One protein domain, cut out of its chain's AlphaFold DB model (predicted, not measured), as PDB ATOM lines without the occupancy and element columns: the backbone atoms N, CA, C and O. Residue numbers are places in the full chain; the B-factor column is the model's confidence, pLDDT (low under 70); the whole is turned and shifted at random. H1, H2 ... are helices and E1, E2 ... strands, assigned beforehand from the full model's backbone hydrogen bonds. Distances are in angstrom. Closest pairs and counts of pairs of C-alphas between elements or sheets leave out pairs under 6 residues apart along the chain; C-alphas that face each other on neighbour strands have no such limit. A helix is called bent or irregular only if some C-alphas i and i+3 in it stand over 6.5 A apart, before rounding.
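What this domain is: This is residues 3 to 8, 15 to 54 and 63 to 72 of the 74 residues of the protein "Gfo/Idh/MocA family oxidoreductase" of Campylobacter coli (UniProt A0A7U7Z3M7). With little regular structure, this is a small two-strand parallel ribbon, E1 and E2, with the short helix H1 over one face of it; the unnamed stretch 30 to 54 folds back along E2, where its residues 45 to 46 pair with 28 to 29, and H2 lies apart from E1 and H1. The 56 printed residues run E1, H1, E2, H2, class mixed, with only 22 in named elements. The whole is compact, radius of gyration of the C-alphas 11.3 A, spanning 30 by 20 by 19 A.

How they stand to each other: E1, residues 3 to 6, and E2, residues 25 to 29, are parallel neighbours at 20 degrees; N 5 and O 27 are 3.0 A apart, within hydrogen-bond range. Residues 45 to 46 pair with 28 to 29 of E2, parallel. The closest C-alphas of H1, residues 15 to 21, and E2 are those of Phe 16 and Val 26, 6.7 A. H2, residues 66 to 71, is irregular: C-alphas 67 and 70 are 7.6 A apart. In H1 every O i to N i+4 pair is within hydrogen-bond range; in H2, 0 of 2, but 2 of 3 O i to N i+3 pairs.

Where its parts are: E1, 9.8 A long, begins at C-alpha 3 (-5.754, 7.713, 21.168). H1 measures 9.8 A, E2 13.7 A. H2, 10.0 A, ends at C-alpha 71 (0.164, -7.984, 30.009).

The domain as a whole: The farthest C-alphas, Gly 40 and Phe 70, are 31.8 A apart. Cuts leave C-alphas 8 and 15 9.3 A apart, and 54 and 63 16.1 A. No printed residue is under 70 in pLDDT.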
ATOM      1  N   VAL A   3      -5.532   8.648  20.062       98.50
ATOM      2  CA  VAL A   3      -5.754   7.713  21.168       98.50
ATOM      3  C   VAL A   3      -6.058   6.332  20.611       98.50
ATOM      4  O   VAL A   3      -6.838   6.203  19.668       98.50
ATOM      5  N   LEU A   4      -5.476   5.303  21.218       98.56
ATOM      6  CA  LEU A   4      -5.827   3.913  20.950       98.56
ATOM      7  C   LEU A   4      -6.577   3.334  22.153       98.56
ATOM      8  O   LEU A   4      -6.075   3.321  23.278       98.56
ATOM      9  N   ILE A   5      -7.787   2.832  21.910       98.56
ATOM     10  CA  ILE A   5      -8.563   2.078  22.900       98.56
ATOM     11  C   ILE A   5      -8.324   0.586  22.678       98.56
ATOM     12  O   ILE A   5      -8.629   0.066  21.608       98.56
ATOM     13  N   ILE A   6      -7.839  -0.119  23.700       98.31
ATOM     14  CA  ILE A   6      -7.600  -1.565  23.664       98.31
ATOM     15  C   ILE A   6      -8.721  -2.277  24.421       98.31
ATOM     16  O   ILE A   6      -8.768  -2.274  25.648       98.31
ATOM     17  N   GLY A   7      -9.626  -2.906  23.676       97.62
ATOM     18  CA  GLY A   7     -10.850  -3.532  24.168       97.62
ATOM     19  C   GLY A   7     -12.077  -2.639  23.968       97.62
ATOM     20  O   GLY A   7     -12.209  -1.587  24.586       97.62
ATOM     21  N   PHE A   8     -13.026  -3.092  23.140       98.00
ATOM     22  CA  PHE A   8     -14.212  -2.309  22.762       98.00
ATOM     23  C   PHE A   8     -15.524  -2.821  23.384       98.00
ATOM     24  O   PHE A   8     -16.567  -2.933  22.734       98.00
ATOM     25  N   HIS A  15     -15.551   5.480  26.640       98.44
ATOM     26  CA  HIS A  15     -14.353   6.281  26.380       98.44
ATOM     27  C   HIS A  15     -14.285   6.766  24.933       98.44
ATOM     28  O   HIS A  15     -13.943   7.921  24.708       98.44
ATOM     29  N   PHE A  16     -14.659   5.930  23.963       98.56
ATOM     30  CA  PHE A  16     -14.701   6.317  22.554       98.56
ATOM     31  C   PHE A  16     -15.597   7.533  22.317       98.56
ATOM     32  O   PHE A  16     -15.172   8.481  21.659       98.56
ATOM     33  N   LEU A  17     -16.812   7.538  22.875       98.38
ATOM     34  CA  LEU A  17     -17.734   8.666  22.732       98.38
ATOM     35  C   LEU A  17     -17.166   9.941  23.351       98.38
ATOM     36  O   LEU A  17     -17.038  10.940  22.644       98.38
ATOM     37  N   ALA A  18     -16.740   9.875  24.616       98.19
ATOM     38  CA  ALA A  18     -16.184  11.024  25.325       98.19
ATOM     39  C   ALA A  18     -14.950  11.605  24.612       98.19
ATOM     40  O   ALA A  18     -14.846  12.813  24.422       98.19
ATOM     41  N   LEU A  19     -14.027  10.756  24.157       98.19
ATOM     42  CA  LEU A  19     -12.829  11.203  23.443       98.19
ATOM     43  C   LEU A  19     -13.160  11.853  22.099       98.19
ATOM     44  O   LEU A  19     -12.587  12.887  21.763       98.19
ATOM     45  N   ASN A  20     -14.100  11.290  21.341       97.25
ATOM     46  CA  ASN A  20     -14.515  11.914  20.092       97.25
ATOM     47  C   ASN A  20     -15.249  13.250  20.327       97.25
ATOM     48  O   ASN A  20     -15.146  14.141  19.491       97.25
ATOM     49  N   GLU A  21     -16.016  13.401  21.412       97.44
ATOM     50  CA  GLU A  21     -16.632  14.688  21.792       97.44
ATOM     51  C   GLU A  21     -15.588  15.742  22.172       97.44
ATOM     52  O   GLU A  21     -15.742  16.916  21.849       97.44
ATOM     53  N   LEU A  22     -14.486  15.311  22.786       97.31
ATOM     54  CA  LEU A  22     -13.345  16.162  23.121       97.31
ATOM     55  C   LEU A  22     -12.408  16.441  21.925       97.31
ATOM     56  O   LEU A  22     -11.393  17.113  22.091       97.31
ATOM     57  N   GLY A  23     -12.725  15.943  20.724       96.75
ATOM     58  CA  GLY A  23     -11.961  16.208  19.499       96.75
ATOM     59  C   GLY A  23     -10.701  15.353  19.311       96.75
ATOM     60  O   GLY A  23      -9.843  15.697  18.497       96.75
ATOM     61  N   PHE A  24     -10.564  14.242  20.041       97.94
ATOM     62  CA  PHE A  24      -9.477  13.285  19.823       97.94
ATOM     63  C   PHE A  24      -9.745  12.403  18.598       97.94
ATOM     64  O   PHE A  24     -10.883  12.030  18.318       97.94
ATOM     65  N   LEU A  25      -8.671  12.008  17.907       97.81
ATOM     66  CA  LEU A  25      -8.726  10.945  16.902       97.81
ATOM     67  C   LEU A  25      -8.611   9.603  17.621       97.81
ATOM     68  O   LEU A  25      -7.611   9.368  18.299       97.81
ATOM     69  N   VAL A  26      -9.617   8.742  17.492       98.44
ATOM     70  CA  VAL A  26      -9.684   7.485  18.245       98.44
ATOM     71  C   VAL A  26      -9.622   6.303  17.293       98.44
ATOM     72  O   VAL A  26     -10.517   6.140  16.469       98.44
ATOM     73  N   ASP A  27      -8.604   5.463  17.453       98.31
ATOM     74  CA  ASP A  27      -8.568   4.123  16.871       98.31
ATOM     75  C   ASP A  27      -8.847   3.072  17.953       98.31
ATOM     76  O   ASP A  27      -8.764   3.333  19.158       98.31
ATOM     77  N   VAL A  28      -9.188   1.861  17.522       98.50
ATOM     78  CA  VAL A  28      -9.609   0.777  18.411       98.50
ATOM     79  C   VAL A  28      -8.848  -0.495  18.072       98.50
ATOM     80  O   VAL A  28      -8.828  -0.914  16.922       98.50
ATOM     81  N   LEU A  29      -8.308  -1.161  19.088       98.31
ATOM     82  CA  LEU A  29      -7.870  -2.550  19.010       98.31
ATOM     83  C   LEU A  29      -8.878  -3.423  19.752       98.31
ATOM     84  O   LEU A  29      -9.109  -3.244  20.948       98.31
ATOM     85  N   SER A  30      -9.506  -4.375  19.064       97.38
ATOM     86  CA  SER A  30     -10.463  -5.281  19.698       97.38
ATOM     87  C   SER A  30     -10.594  -6.595  18.942       97.38
ATOM     88  O   SER A  30     -11.115  -6.634  17.830       97.38
ATOM     89  N   LYS A  31     -10.223  -7.698  19.602       94.31
ATOM     90  CA  LYS A  31     -10.323  -9.053  19.034       94.31
ATOM     91  C   LYS A  31     -11.764  -9.475  18.734       94.31
ATOM     92  O   LYS A  31     -11.987 -10.225  17.795       94.31
ATOM     93  N   SER A  32     -12.736  -8.985  19.507       94.00
ATOM     94  CA  SER A  32     -14.141  -9.419  19.440       94.00
ATOM     95  C   SER A  32     -15.100  -8.429  18.777       94.00
ATOM     96  O   SER A  32     -16.276  -8.746  18.611       94.00
ATOM     97  N   TYR A  33     -14.653  -7.211  18.462       96.19
ATOM     98  CA  TYR A  33     -15.512  -6.217  17.811       96.19
ATOM     99  C   TYR A  33     -15.268  -6.244  16.308       96.19
ATOM    100  O   TYR A  33     -14.114  -6.310  15.907       96.19
ATOM    101  N   GLU A  34     -16.319  -6.186  15.493       95.81
ATOM    102  CA  GLU A  34     -16.224  -6.434  14.041       95.81
ATOM    103  C   GLU A  34     -16.437  -5.192  13.169       95.81
ATOM    104  O   GLU A  34     -16.168  -5.220  11.973       95.81
ATOM    105  N   PHE A  35     -16.917  -4.092  13.745       95.25
ATOM    106  CA  PHE A  35     -17.308  -2.914  12.976       95.25
ATOM    107  C   PHE A  35     -16.260  -1.806  13.108       95.25
ATOM    108  O   PHE A  35     -15.807  -1.492  14.202       95.25
ATOM    109  N   SER A  36     -15.899  -1.164  12.000       95.12
ATOM    110  CA  SER A  36     -15.025   0.023  11.976       95.12
ATOM    111  C   SER A  36     -15.796   1.338  12.170       95.12
ATOM    112  O   SER A  36     -15.340   2.414  11.780       95.12
ATOM    113  N   HIS A  37     -16.994   1.253  12.747       96.69
ATOM    114  CA  HIS A  37     -17.841   2.394  13.054       96.69
ATOM    115  C   HIS A  37     -18.661   2.146  14.322       96.69
ATOM    116  O   HIS A  37     -18.999   1.009  14.651       96.69
ATOM    117  N   PHE A  38     -18.996   3.222  15.031       97.75
ATOM    118  CA  PHE A  38     -19.854   3.203  16.214       97.75
ATOM    119  C   PHE A  38     -20.480   4.588  16.406       97.75
ATOM    120  O   PHE A  38     -19.775   5.592  16.314       97.75
ATOM    121  N   GLU A  39     -21.797   4.650  16.641       96.44
ATOM    122  CA  GLU A  39     -22.539   5.908  16.871       96.44
ATOM    123  C   GLU A  39     -22.271   6.978  15.793       96.44
ATOM    124  O   GLU A  39     -21.989   8.142  16.075       96.44
ATOM    125  N   GLY A  40     -22.288   6.558  14.522       95.69
ATOM    126  CA  GLY A  40     -22.076   7.441  13.371       95.69
ATOM    127  C   GLY A  40     -20.632   7.912  13.160       95.69
ATOM    128  O   GLY A  40     -20.389   8.708  12.255       95.69
ATOM    129  N   LYS A  41     -19.666   7.430  13.951       96.25
ATOM    130  CA  LYS A  41     -18.240   7.770  13.817       96.25
ATOM    131  C   LYS A  41     -17.461   6.586  13.258       96.25
ATOM    132  O   LYS A  41     -17.630   5.465  13.730       96.25
ATOM    133  N   ASN A  42     -16.601   6.847  12.278       97.31
ATOM    134  CA  ASN A  42     -15.685   5.856  11.712       97.31
ATOM    135  C   ASN A  42     -14.341   5.897  12.440       97.31
ATOM    136  O   ASN A  42     -13.905   6.963  12.872       97.31
ATOM    137  N   PHE A  43     -13.675   4.752  12.532       97.75
ATOM    138  CA  PHE A  43     -12.351   4.624  13.137       97.75
ATOM    139  C   PHE A  43     -11.579   3.454  12.527       97.75
ATOM    140  O   PHE A  43     -12.165   2.575  11.890       97.75
ATOM    141  N   ARG A  44     -10.254   3.413  12.726       98.00
ATOM    142  CA  ARG A  44      -9.481   2.220  12.366       98.00
ATOM    143  C   ARG A  44      -9.656   1.169  13.450       98.00
ATOM    144  O   ARG A  44      -9.428   1.442  14.627       98.00
ATOM    145  N   LEU A  45     -10.079  -0.016  13.030       98.44
ATOM    146  CA  LEU A  45     -10.209  -1.183  13.883       98.44
ATOM    147  C   LEU A  45      -9.048  -2.132  13.593       98.44
ATOM    148  O   LEU A  45      -8.900  -2.579  12.459       98.44
ATOM    149  N   PHE A  46      -8.286  -2.451  14.628       98.19
ATOM    150  CA  PHE A  46      -7.211  -3.431  14.611       98.19
ATOM    151  C   PHE A  46      -7.626  -4.673  15.394       98.19
ATOM    152  O   PHE A  46      -8.347  -4.583  16.401       98.19
ATOM    153  N   LYS A  47      -7.175  -5.842  14.950       96.81
ATOM    154  CA  LYS A  47      -7.422  -7.113  15.642       96.81
ATOM    155  C   LYS A  47      -6.252  -7.526  16.518       96.81
ATOM    156  O   LYS A  47      -6.476  -8.189  17.533       96.81
ATOM    157  N   ASP A  48      -5.049  -7.086  16.183       95.62
ATOM    158  CA  ASP A  48      -3.842  -7.404  16.930       95.62
ATOM    159  C   ASP A  48      -2.881  -6.209  17.015       95.62
ATOM    160  O   ASP A  48      -2.993  -5.250  16.249       95.62
ATOM    161  N   LEU A  49      -1.971  -6.239  17.992       94.75
ATOM    162  CA  LEU A  49      -0.981  -5.182  18.202       94.75
ATOM    163  C   LEU A  49       0.035  -5.134  17.062       94.75
ATOM    164  O   LEU A  49       0.548  -4.063  16.762       94.75
ATOM    165  N   GLU A  50       0.272  -6.263  16.397       95.19
ATOM    166  CA  GLU A  50       1.159  -6.353  15.234       95.19
ATOM    167  C   GLU A  50       0.666  -5.522  14.032       95.19
ATOM    168  O   GLU A  50       1.453  -5.161  13.158       95.19
ATOM    169  N   GLU A  51      -0.627  -5.181  13.980       96.12
ATOM    170  CA  GLU A  51      -1.231  -4.416  12.881       96.12
ATOM    171  C   GLU A  51      -1.019  -2.896  13.003       96.12
ATOM    172  O   GLU A  51      -1.413  -2.140  12.108       96.12
ATOM    173  N   LEU A  52      -0.434  -2.425  14.108       95.19
ATOM    174  CA  LEU A  52      -0.273  -1.003  14.396       95.19
ATOM    175  C   LEU A  52       1.100  -0.675  14.982       95.19
ATOM    176  O   LEU A  52       1.773  -1.504  15.584       95.19
ATOM    177  N   ASN A  53       1.500   0.587  14.843       96.06
ATOM    178  CA  ASN A  53       2.669   1.122  15.523       96.06
ATOM    179  C   ASN A  53       2.223   1.905  16.761       96.06
ATOM    180  O   ASN A  53       1.550   2.929  16.649       96.06
ATOM    181  N   LEU A  54       2.614   1.442  17.951       94.88
ATOM    182  CA  LEU A  54       2.265   2.106  19.211       94.88
ATOM    183  C   LEU A  54       2.803   3.545  19.283       94.88
ATOM    184  O   LEU A  54       2.170   4.392  19.905       94.88
ATOM    185  N   ALA A  63      -9.002  -1.158  28.170       97.56
ATOM    186  CA  ALA A  63     -10.385  -1.419  28.568       97.56
ATOM    187  C   ALA A  63     -10.838  -2.861  28.249       97.56
ATOM    188  O   ALA A  63     -12.039  -3.139  28.153       97.56
ATOM    189  N   ASN A  64      -9.891  -3.791  28.083       95.88
ATOM    190  CA  ASN A  64     -10.144  -5.234  28.060       95.88
ATOM    191  C   ASN A  64     -10.307  -5.788  29.496       95.88
ATOM    192  O   ASN A  64     -10.439  -5.024  30.455       95.88
ATOM    193  N   ILE A  65     -10.361  -7.115  29.658       95.00
ATOM    194  CA  ILE A  65     -10.536  -7.744  30.979       95.00
ATOM    195  C   ILE A  65      -9.405  -7.351  31.943       95.00
ATOM    196  O   ILE A  65      -8.227  -7.432  31.601       95.00
ATOM    197  N   THR A  66      -9.760  -6.949  33.167       95.00
ATOM    198  CA  THR A  66      -8.821  -6.356  34.139       95.00
ATOM    199  C   THR A  66      -7.648  -7.270  34.484       95.00
ATOM    200  O   THR A  66      -6.523  -6.803  34.632       95.00
ATOM    201  N   THR A  67      -7.877  -8.583  34.540       96.38
ATOM    202  CA  THR A  67      -6.832  -9.581  34.822       96.38
ATOM    203  C   THR A  67      -5.724  -9.626  33.770       96.38
ATOM    204  O   THR A  67      -4.656 -10.162  34.047       96.38
ATOM    205  N   SER A  68      -5.957  -9.070  32.579       94.44
ATOM    206  CA  SER A  68      -4.975  -9.024  31.494       94.44
ATOM    207  C   SER A  68      -4.277  -7.674  31.360       94.44
ATOM    208  O   SER A  68      -3.305  -7.604  30.621       94.44
ATOM    209  N   HIS A  69      -4.713  -6.620  32.066       95.00
ATOM    210  CA  HIS A  69      -4.262  -5.236  31.829       95.00
ATOM    211  C   HIS A  69      -2.745  -5.078  31.816       95.00
ATOM    212  O   HIS A  69      -2.212  -4.465  30.898       95.00
ATOM    213  N   PHE A  70      -2.064  -5.669  32.800       93.75
ATOM    214  CA  PHE A  70      -0.609  -5.579  32.924       93.75
ATOM    215  C   PHE A  70       0.128  -6.183  31.720       93.75
ATOM    216  O   PHE A  70       1.152  -5.658  31.308       93.75
ATOM    217  N   LYS A  71      -0.429  -7.246  31.132       94.19
ATOM    218  CA  LYS A  71       0.164  -7.984  30.009       94.19
ATOM    219  C   LYS A  71      -0.365  -7.545  28.647       94.19
ATOM    220  O   LYS A  71       0.023  -8.102  27.636       94.19
ATOM    221  N   THR A  72      -1.309  -6.606  28.598       94.19
ATOM    222  CA  THR A  72      -1.995  -6.245  27.347       94.19
ATOM    223  C   THR A  72      -1.040  -5.684  26.295       94.19
ATOM    224  O   THR A  72      -1.348  -5.790  25.116       94.19
TER     225      THR A  72